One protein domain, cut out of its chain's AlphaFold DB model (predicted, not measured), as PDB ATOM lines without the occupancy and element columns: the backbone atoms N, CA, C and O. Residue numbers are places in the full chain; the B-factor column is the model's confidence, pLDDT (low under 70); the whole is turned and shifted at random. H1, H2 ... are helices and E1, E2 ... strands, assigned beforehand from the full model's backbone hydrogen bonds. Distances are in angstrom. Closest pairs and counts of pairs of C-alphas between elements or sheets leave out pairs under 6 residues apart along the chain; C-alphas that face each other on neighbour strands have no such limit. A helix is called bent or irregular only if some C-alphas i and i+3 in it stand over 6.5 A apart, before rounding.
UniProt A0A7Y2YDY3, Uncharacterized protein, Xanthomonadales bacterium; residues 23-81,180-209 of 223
ATOM      1  N   SER A  23      11.704  27.936  -5.446       76.62
ATOM      2  CA  SER A  23      10.398  28.039  -4.778       76.62
ATOM      3  C   SER A  23       9.338  28.530  -5.744       76.62
ATOM      4  O   SER A  23       9.635  29.139  -6.770       76.62
ATOM      5  N   LEU A  24       8.086  28.327  -5.357       80.94
ATOM      6  CA  LEU A  24       6.962  29.042  -5.931       80.94
ATOM      7  C   LEU A  24       6.655  30.277  -5.106       80.94
ATOM      8  O   LEU A  24       6.790  30.305  -3.878       80.94
ATOM      9  N   MET A  25       6.224  31.297  -5.815       86.88
ATOM     10  CA  MET A  25       5.733  32.537  -5.264       86.88
ATOM     11  C   MET A  25       4.569  32.990  -6.136       86.88
ATOM     12  O   MET A  25       4.527  32.685  -7.321       86.88
ATOM     13  N   TYR A  26       3.587  33.657  -5.553       91.56
ATOM     14  CA  TYR A  26       2.517  34.291  -6.309       91.56
ATOM     15  C   TYR A  26       2.694  35.800  -6.246       91.56
ATOM     16  O   TYR A  26       3.024  36.329  -5.184       91.56
ATOM     17  N   ARG A  27       2.465  36.490  -7.360       93.38
ATOM     18  CA  ARG A  27       2.464  37.949  -7.428       93.38
ATOM     19  C   ARG A  27       1.219  38.453  -8.132       93.38
ATOM     20  O   ARG A  27       0.924  38.038  -9.248       93.38
ATOM     21  N   GLU A  28       0.565  39.414  -7.511       95.00
ATOM     22  CA  GLU A  28      -0.545  40.175  -8.067       95.00
ATOM     23  C   GLU A  28      -0.184  41.660  -8.045       95.00
ATOM     24  O   GLU A  28       0.434  42.134  -7.091       95.00
ATOM     25  N   VAL A  29      -0.548  42.391  -9.096       95.88
ATOM     26  CA  VAL A  29      -0.464  43.854  -9.123       95.88
ATOM     27  C   VAL A  29      -1.884  44.384  -8.982       95.88
ATOM     28  O   VAL A  29      -2.781  43.962  -9.707       95.88
ATOM     29  N   ALA A  30      -2.104  45.283  -8.030       94.81
ATOM     30  CA  ALA A  30      -3.427  45.815  -7.751       94.81
ATOM     31  C   ALA A  30      -4.024  46.495  -8.992       94.81
ATOM     32  O   ALA A  30      -3.390  47.351  -9.605       94.81
ATOM     33  N   GLY A  31      -5.257  46.115  -9.331       92.75
ATOM     34  CA  GLY A  31      -5.975  46.607 -10.509       92.75
ATOM     35  C   GLY A  31      -5.783  45.763 -11.772       92.75
ATOM     36  O   GLY A  31      -6.578  45.902 -12.699       92.75
ATOM     37  N   GLU A  32      -4.803  44.856 -11.804       94.06
ATOM     38  CA  GLU A  32      -4.644  43.914 -12.913       94.06
ATOM     39  C   GLU A  32      -5.635  42.740 -12.785       94.06
ATOM     40  O   GLU A  32      -5.878  42.241 -11.683       94.06
ATOM     41  N   PRO A  33      -6.207  42.247 -13.897       93.69
ATOM     42  CA  PRO A  33      -7.142  41.120 -13.872       93.69
ATOM     43  C   PRO A  33      -6.448  39.768 -13.636       93.69
ATOM     44  O   PRO A  33      -7.113  38.763 -13.362       93.69
ATOM     45  N   SER A  34      -5.121  39.720 -13.772       93.25
ATOM     46  CA  SER A  34      -4.310  38.516 -13.633       93.25
ATOM     47  C   SER A  34      -3.228  38.667 -12.564       93.25
ATOM     48  O   SER A  34      -2.677  39.739 -12.324       93.25
ATOM     49  N   GLY A  35      -2.908  37.541 -11.934       93.81
ATOM     50  CA  GLY A  35      -1.699  37.356 -11.146       93.81
ATOM     51  C   GLY A  35      -0.779  36.326 -11.795       93.81
ATOM     52  O   GLY A  35      -1.135  35.647 -12.759       93.81
ATOM     53  N   HIS A  36       0.416  36.182 -11.242       93.44
ATOM     54  CA  HIS A  36       1.466  35.324 -11.772       93.44
ATOM     55  C   HIS A  36       1.951  34.367 -10.691       93.44
ATOM     56  O   HIS A  36       2.373  34.789  -9.616       93.44
ATOM     57  N   ILE A  37       1.937  33.070 -10.988       90.44
ATOM     58  CA  ILE A  37       2.746  32.098 -10.252       90.44
ATOM     59  C   ILE A  37       4.157  32.206 -10.819       90.44
ATOM     60  O   ILE A  37       4.359  32.009 -12.012       90.44
ATOM     61  N   VAL A  38       5.121  32.532  -9.973       89.38
ATOM     62  CA  VAL A  38       6.512  32.799 -10.322       89.38
ATOM     63  C   VAL A  38       7.383  31.668  -9.802       89.38
ATOM     64  O   VAL A  38       7.312  31.291  -8.628       89.38
ATOM     65  N   LEU A  39       8.234  31.152 -10.682       85.31
ATOM     66  CA  LEU A  39       9.279  30.214 -10.320       85.31
ATOM     67  C   LEU A  39      10.515  31.004  -9.847       85.31
ATOM     68  O   LEU A  39      11.245  31.594 -10.647       85.31
ATOM     69  N   GLU A  40      10.737  31.039  -8.535       80.56
ATOM     70  CA  GLU A  40      11.782  31.836  -7.886       80.56
ATOM     71  C   GLU A  40      13.017  31.009  -7.521       80.56
ATOM     72  O   GLU A  40      12.917  29.842  -7.159       80.56
ATOM     73  N   SER A  41      14.191  31.645  -7.572       75.50
ATOM     74  CA  SER A  41      15.482  31.036  -7.224       75.50
ATOM     75  C   SER A  41      16.258  31.944  -6.286       75.50
ATOM     76  O   SER A  41      16.468  33.122  -6.593       75.50
ATOM     77  N   LEU A  42      16.803  31.390  -5.198       64.94
ATOM     78  CA  LEU A  42      17.684  32.139  -4.288       64.94
ATOM     79  C   LEU A  42      18.897  32.754  -4.996       64.94
ATOM     80  O   LEU A  42      19.372  33.825  -4.617       64.94
ATOM     81  N   TYR A  43      19.383  32.093  -6.045       68.12
ATOM     82  CA  TYR A  43      20.567  32.504  -6.795       68.12
ATOM     83  C   TYR A  43      20.226  33.233  -8.095       68.12
ATOM     84  O   TYR A  43      21.114  33.450  -8.921       68.12
ATOM     85  N   ARG A  44      18.949  33.602  -8.297       66.50
ATOM     86  CA  ARG A  44      18.422  34.222  -9.530       66.50
ATOM     87  C   ARG A  44      18.661  33.390 -10.798       66.50
ATOM     88  O   ARG A  44      18.509  33.897 -11.907       66.50
ATOM     89  N   ARG A  45      19.034  32.116 -10.650       74.38
ATOM     90  CA  ARG A  45      19.200  31.150 -11.738       74.38
ATOM     91  C   ARG A  45      18.045  30.169 -11.651       74.38
ATOM     92  O   ARG A  45      18.084  29.241 -10.852       74.38
ATOM     93  N   HIS A  46      17.004  30.436 -12.425       76.31
ATOM     94  CA  HIS A  46      15.852  29.553 -12.520       76.31
ATOM     95  C   HIS A  46      16.170  28.339 -13.399       76.31
ATOM     96  O   HIS A  46      16.915  28.447 -14.377       76.31
ATOM     97  N   ASP A  47      15.576  27.196 -13.067       77.38
ATOM     98  CA  ASP A  47      15.632  26.001 -13.906       77.38
ATOM     99  C   ASP A  47      14.667  26.156 -15.095       77.38
ATOM    100  O   ASP A  47      13.443  26.114 -14.946       77.38
ATOM    101  N   ARG A  48      15.233  26.395 -16.283       78.88
ATOM    102  CA  ARG A  48      14.472  26.615 -17.523       78.88
ATOM    103  C   ARG A  48      13.822  25.343 -18.054       78.88
ATOM    104  O   ARG A  48      12.755  25.433 -18.660       78.88
ATOM    105  N   ASP A  49      14.444  24.187 -17.841       79.12
ATOM    106  CA  ASP A  49      13.904  22.912 -18.310       79.12
ATOM    107  C   ASP A  49      12.694  22.531 -17.459       79.12
ATOM    108  O   ASP A  49      11.636  22.216 -18.009       79.12
ATOM    109  N   TYR A  50      12.804  22.695 -16.136       78.00
ATOM    110  CA  TYR A  50      11.670  22.562 -15.226       78.00
ATOM    111  C   TYR A  50      10.540  23.531 -15.599       78.00
ATOM    112  O   TYR A  50       9.400  23.113 -15.805       78.00
ATOM    113  N   ALA A  51      10.853  24.824 -15.755       82.19
ATOM    114  CA  ALA A  51       9.872  25.836 -16.148       82.19
ATOM    115  C   ALA A  51       9.104  25.417 -17.414       82.19
ATOM    116  O   ALA A  51       7.872  25.410 -17.424       82.19
ATOM    117  N   LYS A  52       9.823  24.979 -18.453       82.81
ATOM    118  CA  LYS A  52       9.241  24.554 -19.728       82.81
ATOM    119  C   LYS A  52       8.334  23.328 -19.591       82.81
ATOM    120  O   LYS A  52       7.243  23.327 -20.155       82.81
ATOM    121  N   VAL A  53       8.762  22.292 -18.865       82.25
ATOM    122  CA  VAL A  53       7.972  21.059 -18.665       82.25
ATOM    123  C   VAL A  53       6.690  21.334 -17.874       82.25
ATOM    124  O   VAL A  53       5.657  20.725 -18.145       82.25
ATOM    125  N   HIS A  54       6.729  22.294 -16.949       78.69
ATOM    126  CA  HIS A  54       5.599  22.651 -16.089       78.69
ATOM    127  C   HIS A  54       4.746  23.819 -16.616       78.69
ATOM    128  O   HIS A  54       3.872  24.318 -15.903       78.69
ATOM    129  N   GLY A  55       4.956  24.229 -17.872       84.50
ATOM    130  CA  GLY A  55       4.123  25.225 -18.548       84.50
ATOM    131  C   GLY A  55       4.325  26.661 -18.059       84.50
ATOM    132  O   GLY A  55       3.400  27.463 -18.158       84.50
ATOM    133  N   PHE A  56       5.504  26.976 -17.522       89.12
ATOM    134  CA  PHE A  56       5.927  28.349 -17.264       89.12
ATOM    135  C   PHE A  56       6.545  28.959 -18.526       89.12
ATOM    136  O   PHE A  56       7.329  28.319 -19.234       89.12
ATOM    137  N   THR A  57       6.225  30.220 -18.773       91.94
ATOM    138  CA  THR A  57       6.740  31.047 -19.864       91.94
ATOM    139  C   THR A  57       7.660  32.121 -19.302       91.94
ATOM    140  O   THR A  57       7.430  32.643 -18.216       91.94
ATOM    141  N   MET A  58       8.749  32.428 -20.010       92.50
ATOM    142  CA  MET A  58       9.595  33.565 -19.639       92.50
ATOM    143  C   MET A  58       8.868  34.849 -20.018       92.50
ATOM    144  O   MET A  58       8.627  35.083 -21.201       92.50
ATOM    145  N   GLU A  59       8.520  35.656 -19.023       93.38
ATOM    146  CA  GLU A  59       7.817  36.920 -19.222       93.38
ATOM    147  C   GLU A  59       8.444  38.012 -18.361       93.38
ATOM    148  O   GLU A  59       9.021  37.764 -17.296       93.38
ATOM    149  N   GLU A  60       8.335  39.241 -18.848       93.88
ATOM    150  CA  GLU A  60       8.702  40.431 -18.104       93.88
ATOM    151  C   GLU A  60       7.524  40.838 -17.213       93.88
ATOM    152  O   GLU A  60       6.482  41.267 -17.700       93.88
ATOM    153  N   ILE A  61       7.687  40.670 -15.900       92.69
ATOM    154  CA  ILE A  61       6.655  40.987 -14.908       92.69
ATOM    155  C   ILE A  61       7.132  42.061 -13.937       92.69
ATOM    156  O   ILE A  61       8.333  42.209 -13.697       92.69
ATOM    157  N   ASP A  62       6.192  42.770 -13.317       91.25
ATOM    158  CA  ASP A  62       6.500  43.704 -12.238       91.25
ATOM    159  C   ASP A  62       7.234  42.992 -11.090       91.25
ATOM    160  O   ASP A  62       6.846  41.907 -10.645       91.25
ATOM    161  N   SER A  63       8.324  43.585 -10.616       85.38
ATOM    162  CA  SER A  63       9.158  43.042  -9.537       85.38
ATOM    163  C   SER A  63       8.616  43.320  -8.128       85.38
ATOM    164  O   SER A  63       9.152  42.797  -7.147       85.38
ATOM    165  N   GLY A  64       7.601  44.177  -8.010       83.38
ATOM    166  CA  GLY A  64       7.160  44.809  -6.770       83.38
ATOM    167  C   GLY A  64       8.056  45.955  -6.300       83.38
ATOM    168  O   GLY A  64       7.951  46.382  -5.148       83.38
ATOM    169  N   ARG A  65       8.991  46.409  -7.144       86.19
ATOM    170  CA  ARG A  65      10.066  47.356  -6.796       86.19
ATOM    171  C   ARG A  65      10.212  48.506  -7.796       86.19
ATOM    172  O   ARG A  65      11.320  48.990  -7.983       86.19
ATOM    173  N   LEU A  66       9.111  48.925  -8.429       88.31
ATOM    174  CA  LEU A  66       9.099  49.956  -9.489       88.31
ATOM    175  C   LEU A  66       9.977  49.610 -10.705       88.31
ATOM    176  O   LEU A  66      10.337  50.467 -11.501       88.31
ATOM    177  N   GLU A  67      10.299  48.333 -10.867       89.19
ATOM    178  CA  GLU A  67      11.043  47.799 -12.001       89.19
ATOM    179  C   GLU A  67      10.364  46.518 -12.476       89.19
ATOM    180  O   GLU A  67       9.641  45.859 -11.719       89.19
ATOM    181  N   SER A  68      10.617  46.140 -13.717       90.81
ATOM    182  CA  SER A  68      10.245  44.842 -14.255       90.81
ATOM    183  C   SER A  68      11.409  43.860 -14.139       90.81
ATOM    184  O   SER A  68      12.585  44.224 -14.093       90.81
ATOM    185  N   THR A  69      11.087  42.573 -14.073       89.12
ATOM    186  CA  THR A  69      12.082  41.507 -14.113       89.12
ATOM    187  C   THR A  69      11.594  40.352 -14.963       89.12
ATOM    188  O   THR A  69      10.467  39.892 -14.802       89.12
ATOM    189  N   GLU A  70      12.478  39.831 -15.809       91.25
ATOM    190  CA  GLU A  70      12.204  38.627 -16.586       91.25
ATOM    191  C   GLU A  70      12.232  37.388 -15.676       91.25
ATOM    192  O   GLU A  70      13.228  37.123 -14.981       91.25
ATOM    193  N   ARG A  71      11.133  36.634 -15.641       90.06
ATOM    194  CA  ARG A  71      10.976  35.435 -14.806       90.06
ATOM    195  C   ARG A  71      10.179  34.352 -15.535       90.06
ATOM    196  O   ARG A  71       9.342  34.686 -16.368       90.06
ATOM    197  N   PRO A  72      10.388  33.065 -15.206       91.06
ATOM    198  CA  PRO A  72       9.453  32.024 -15.595       91.06
ATOM    199  C   PRO A  72       8.176  32.166 -14.768       91.06
ATOM    200  O   PRO A  72       8.210  32.059 -13.537       91.06
ATOM    201  N   VAL A  73       7.059  32.404 -15.444       92.06
ATOM    202  CA  VAL A  73       5.761  32.652 -14.822       92.06
ATOM    203  C   VAL A  73       4.660  31.815 -15.452       92.06
ATOM    204  O   VAL A  73       4.777  31.323 -16.569       92.06
ATOM    205  N   ARG A  74       3.569  31.663 -14.712       91.06
ATOM    206  CA  ARG A  74       2.290  31.200 -15.232       91.06
ATOM    207  C   ARG A  74       1.219  32.198 -14.826       91.06
ATOM    208  O   ARG A  74       0.979  32.386 -13.632       91.06
ATOM    209  N   SER A  75       0.572  32.806 -15.816       91.94
ATOM    210  CA  SER A  75      -0.549  33.713 -15.578       91.94
ATOM    211  C   SER A  75      -1.785  32.939 -15.107       91.94
ATOM    212  O   SER A  75      -2.113  31.866 -15.626       91.94
ATOM    213  N   VAL A  76      -2.454  33.470 -14.092       91.50
ATOM    214  CA  VAL A  76      -3.696  32.955 -13.504       91.50
ATOM    215  C   VAL A  76      -4.617  34.138 -13.187       91.50
ATOM    216  O   VAL A  76      -4.132  35.265 -13.086       91.50
ATOM    217  N   PRO A  77      -5.933  33.936 -13.007       93.06
ATOM    218  CA  PRO A  77      -6.801  35.005 -12.517       93.06
ATOM    219  C   PRO A  77      -6.270  35.609 -11.208       93.06
ATOM    220  O   PRO A  77      -5.737  34.882 -10.361       93.06
ATOM    221  N   ALA A  78      -6.394  36.929 -11.061       93.81
ATOM    222  CA  ALA A  78      -6.042  37.620  -9.825       93.81
ATOM    223  C   ALA A  78      -6.827  37.030  -8.640       93.81
ATOM    224  O   ALA A  78      -8.010  36.701  -8.768       93.81
ATOM    225  N   LEU A  79      -6.159  36.859  -7.497       92.12
ATOM    226  CA  LEU A  79      -6.776  36.308  -6.294       92.12
ATOM    227  C   LEU A  79      -7.517  37.379  -5.491       92.12
ATOM    228  O   LEU A  79      -8.334  37.022  -4.641       92.12
ATOM    229  N   GLY A  80      -7.235  38.660  -5.739       92.06
ATOM    230  CA  GLY A  80      -7.760  39.755  -4.936       92.06
ATOM    231  C   GLY A  80      -7.121  39.752  -3.553       92.06
ATOM    232  O   GLY A  80      -7.828  39.778  -2.543       92.06
ATOM    233  N   LEU A  81      -5.789  39.639  -3.499       92.19
ATOM    234  CA  LEU A  81      -5.068  39.660  -2.226       92.19
ATOM    235  C   LEU A  81      -5.375  40.952  -1.444       92.19
ATOM    236  O   LEU A  81      -5.501  42.021  -2.047       92.19
ATOM    237  N   PRO A 180       0.179  34.456   3.058       85.94
ATOM    238  CA  PRO A 180       0.270  33.015   2.873       85.94
ATOM    239  C   PRO A 180      -0.096  32.639   1.435       85.94
ATOM    240  O   PRO A 180      -1.135  33.053   0.924       85.94
ATOM    241  N   LEU A 181       0.753  31.850   0.775       84.31
ATOM    242  CA  LEU A 181       0.465  31.363  -0.570       84.31
ATOM    243  C   LEU A 181      -0.665  30.321  -0.511       84.31
ATOM    244  O   LEU A 181      -0.501  29.311   0.180       84.31
ATOM    245  N   PRO A 182      -1.792  30.507  -1.226       81.19
ATOM    246  CA  PRO A 182      -2.868  29.526  -1.199       81.19
ATOM    247  C   PRO A 182      -2.407  28.175  -1.750       81.19
ATOM    248  O   PRO A 182      -1.971  28.077  -2.898       81.19
ATOM    249  N   GLY A 183      -2.564  27.114  -0.953       75.00
ATOM    250  CA  GLY A 183      -2.092  25.770  -1.309       75.00
ATOM    251  C   GLY A 183      -2.702  25.208  -2.599       75.00
ATOM    252  O   GLY A 183      -2.089  24.382  -3.263       75.00
ATOM    253  N   VAL A 184      -3.881  25.687  -3.012       77.81
ATOM    254  CA  VAL A 184      -4.505  25.308  -4.293       77.81
ATOM    255  C   VAL A 184      -3.681  25.750  -5.507       77.81
ATOM    256  O   VAL A 184      -3.670  25.054  -6.518       77.81
ATOM    257  N   LEU A 185      -2.958  26.872  -5.408       74.44
ATOM    258  CA  LEU A 185      -2.103  27.356  -6.492       74.44
ATOM    259  C   LEU A 185      -0.807  26.558  -6.593       74.44
ATOM    260  O   LEU A 185      -0.252  26.428  -7.681       74.44
ATOM    261  N   THR A 186      -0.325  26.014  -5.477       70.06
ATOM    262  CA  THR A 186       0.910  25.229  -5.447       70.06
ATOM    263  C   THR A 186       0.670  23.736  -5.633       70.06
ATOM    264  O   THR A 186       1.563  23.049  -6.116       70.06
ATOM    265  N   ALA A 187      -0.525  23.221  -5.329       71.19
ATOM    266  CA  ALA A 187      -0.855  21.798  -5.415       71.19
ATOM    267  C   ALA A 187      -0.500  21.135  -6.767       71.19
ATOM    268  O   ALA A 187       0.076  20.046  -6.734       71.19
ATOM    269  N   PRO A 188      -0.733  21.761  -7.943       68.88
ATOM    270  CA  PRO A 188      -0.345  21.180  -9.233       68.88
ATOM    271  C   PRO A 188       1.170  21.018  -9.431       68.88
ATOM    272  O   PRO A 188       1.594  20.269 -10.306       68.88
ATOM    273  N   PHE A 189       1.977  21.728  -8.644       64.75
ATOM    274  CA  PHE A 189       3.437  21.764  -8.746       64.75
ATOM    275  C   PHE A 189       4.128  21.054  -7.575       64.75
ATOM    276  O   PHE A 189       5.266  20.619  -7.702       64.75
ATOM    277  N   MET A 190       3.444  20.931  -6.432       61.91
ATOM    278  CA  MET A 190       3.969  20.292  -5.223       61.91
ATOM    279  C   MET A 190       3.864  18.763  -5.247       61.91
ATOM    280  O   MET A 190       4.512  18.100  -4.440       61.91
ATOM    281  N   GLY A 191       3.100  18.182  -6.177       54.72
ATOM    282  CA  GLY A 191       3.157  16.745  -6.436       54.72
ATOM    283  C   GLY A 191       4.557  16.352  -6.916       54.72
ATOM    284  O   GLY A 191       4.896  16.622  -8.063       54.72
ATOM    285  N   ASN A 192       5.345  15.713  -6.042       53.91
ATOM    286  CA  ASN A 192       6.758  15.321  -6.211       53.91
ATOM    287  C   ASN A 192       7.831  16.398  -5.929       53.91
ATOM    288  O   ASN A 192       8.999  16.144  -6.225       53.91
ATOM    289  N   TRP A 193       7.498  17.552  -5.330       60.19
ATOM    290  CA  TRP A 193       8.517  18.539  -4.928       60.19
ATOM    291  C   TRP A 193       9.240  18.077  -3.648       60.19
ATOM    292  O   TRP A 193       8.578  17.933  -2.620       60.19
ATOM    293  N   PRO A 194      10.564  17.832  -3.659       54.78
ATOM    294  CA  PRO A 194      11.272  17.339  -2.479       54.78
ATOM    295  C   PRO A 194      11.301  18.380  -1.352       54.78
ATOM    296  O   PRO A 194      11.595  19.552  -1.600       54.78
ATOM    297  N   ASP A 195      11.047  17.963  -0.109       59.19
ATOM    298  CA  ASP A 195      11.093  18.856   1.061       59.19
ATOM    299  C   ASP A 195      12.465  19.547   1.216       59.19
ATOM    300  O   ASP A 195      12.547  20.681   1.685       59.19
ATOM    301  N   ASP A 196      13.543  18.899   0.763       58.19
ATOM    302  CA  ASP A 196      14.924  19.397   0.784       58.19
ATOM    303  C   ASP A 196      15.287  20.316  -0.399       58.19
ATOM    304  O   ASP A 196      16.349  20.942  -0.388       58.19
ATOM    305  N   ALA A 197      14.414  20.434  -1.405       57.16
ATOM    306  CA  ALA A 197      14.579  21.356  -2.530       57.16
ATOM    307  C   ALA A 197      13.985  22.749  -2.256       57.16
ATOM    308  O   ALA A 197      14.229  23.678  -3.032       57.16
ATOM    309  N   GLN A 198      13.219  22.912  -1.172       59.50
ATOM    310  CA  GLN A 198      12.618  24.193  -0.803       59.50
ATOM    311  C   GLN A 198      13.672  25.150  -0.213       59.50
ATOM    312  O   GLN A 198      14.398  24.788   0.716       59.50
ATOM    313  N   PRO A 199      13.774  26.401  -0.696       53.69
ATOM    314  CA  PRO A 199      14.724  27.360  -0.163       53.69
ATOM    315  C   PRO A 199      14.340  27.784   1.256       53.69
ATOM    316  O   PRO A 199      13.291  28.376   1.489       53.69
ATOM    317  N   PHE A 200      15.262  27.581   2.198       53.09
ATOM    318  CA  PHE A 200      15.074  27.890   3.623       53.09
ATOM    319  C   PHE A 200      14.789  29.376   3.939       53.09
ATOM    320  O   PHE A 200      14.367  29.697   5.047       53.09
ATOM    321  N   LEU A 201      15.059  30.291   2.997       49.19
ATOM    322  CA  LEU A 201      14.972  31.752   3.187       49.19
ATOM    323  C   LEU A 201      13.713  32.391   2.601       49.19
ATOM    324  O   LEU A 201      13.305  33.463   3.050       49.19
ATOM    325  N   PHE A 202      13.125  31.775   1.580       53.91
ATOM    326  CA  PHE A 202      11.963  32.298   0.871       53.91
ATOM    327  C   PHE A 202      10.938  31.180   0.790       53.91
ATOM    328  O   PHE A 202      10.855  30.483  -0.214       53.91
ATOM    329  N   GLY A 203      10.180  31.002   1.870       59.31
ATOM    330  CA  GLY A 203       9.043  30.094   1.848       59.31
ATOM    331  C   GLY A 203       7.998  30.512   0.801       59.31
ATOM    332  O   GLY A 203       8.035  31.647   0.299       59.31
ATOM    333  N   PRO A 204       7.055  29.611   0.489       70.12
ATOM    334  CA  PRO A 204       5.938  29.901  -0.399       70.12
ATOM    335  C   PRO A 204       5.175  31.130   0.106       70.12
ATOM    336  O   PRO A 204       4.659  31.144   1.223       70.12
ATOM    337  N   ARG A 205       5.117  32.176  -0.721       85.12
ATOM    338  CA  ARG A 205       4.445  33.439  -0.389       85.12
ATOM    339  C   ARG A 205       3.641  33.976  -1.557       85.12
ATOM    340  O   ARG A 205       4.000  33.759  -2.714       85.12
ATOM    341  N   ALA A 206       2.591  34.704  -1.230       90.50
ATOM    342  CA  ALA A 206       1.854  35.545  -2.150       90.50
ATOM    343  C   ALA A 206       2.225  37.014  -1.887       90.50
ATOM    344  O   ALA A 206       2.375  37.418  -0.737       90.50
ATOM    345  N   GLU A 207       2.416  37.800  -2.941       93.44
ATOM    346  CA  GLU A 207       2.713  39.231  -2.882       93.44
ATOM    347  C   GLU A 207       1.619  40.013  -3.604       93.44
ATOM    348  O   GLU A 207       1.350  39.733  -4.772       93.44
ATOM    349  N   LEU A 208       1.038  41.014  -2.939       95.19
ATOM    350  CA  LEU A 208       0.292  42.068  -3.624       95.19
ATOM    351  C   LEU A 208       1.202  43.277  -3.795       95.19
ATOM    352  O   LEU A 208       1.782  43.753  -2.820       95.19
ATOM    353  N   VAL A 209       1.295  43.784  -5.018       96.19
ATOM    354  CA  VAL A 209       1.999  45.017  -5.360       96.19
ATOM    355  C   VAL A 209       0.978  46.127  -5.592       96.19
ATOM    356  O   VAL A 209       0.122  46.010  -6.461       96.19
TER     357      VAL A 209
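This is residues 23 to 81 and 180 to 209 of the 223 residues of an uncharacterized protein of Xanthomonadales bacterium (UniProt A0A7Y2YDY3). A strongly twisted wall of five strands, in which E4 bends sharply, has two short helices packed on it: H1 by E4 and E3, H2 by E1. After H2 a long loop, residues 191 to 204, leads back to edge strand E5. The 89 printed residues hold two named helices and five strands, in the order E1 E2 H1 E3 E4 H2 E5; the mixed sheet runs E3 E4 E2 E1 E5. The class is mixed, helices and strands, and the whole is compact, with a radius of gyration of the C-alphas of 12.4 A and spans of 35 by 25 by 24 A.

Start with E1, residues 23 to 29, and E2, residues 34 to 41, an antiparallel hairpin; look at N 38 and O 25, 2.7 A apart. H1, residues 48 to 53, is on the sheet at a height of 9.3 A. E3, residues 57 to 62, forms an antiparallel hairpin with E4, residues 68 to 77, with N 69 and O 61 2.8 A apart. H1 comes closest to E4 at the C-alphas of Ala 51 and Pro 72, 6.2 A apart. E2, H1 and E3 make a split strand-helix-strand unit, two strands running the same way with a helix between and E4 between them in the sheet; its crossover is right-handed. E4 bends by 97 degrees at residue 71; its residues 73 to 77 pair with E2, antiparallel, with N 74 and O 37 2.8 A apart. H2, residues 183 to 190, is on the same face as H1, at a height of 8.1 A; its closest C-alpha to E1 is that of Thr 186, 7.2 A from Leu 24's. E5, residues 205 to 209, is parallel to E1, with N 207 and O 26 2.8 A apart. Every O i to N i+4 pair is within hydrogen-bond range in H1, but 2 of 4 in H2, which is only just irregular: C-alphas 185 and 188 are 7.0 A apart.

Find C-alpha 23 at (10.398, 28.039, -4.778); E1 runs 19.7 A from there. E2 is 22.1 A long, E3 14.8 A and E4 19.8 A, from first to last C-alpha. E5 ends at C-alpha 209, (1.999, 45.017, -5.360).

The C-alphas of Gly 31 and Asp 196, the two farthest apart, are 36.1 A apart. Residues 82 to 179 are cut out, and C-alphas 81 and 180 are 9.9 A apart. The link from H2 to E5 is long, 14 residues. Confidence is low, under 70, at residues 42 to 44 and 188 to 203 of this model.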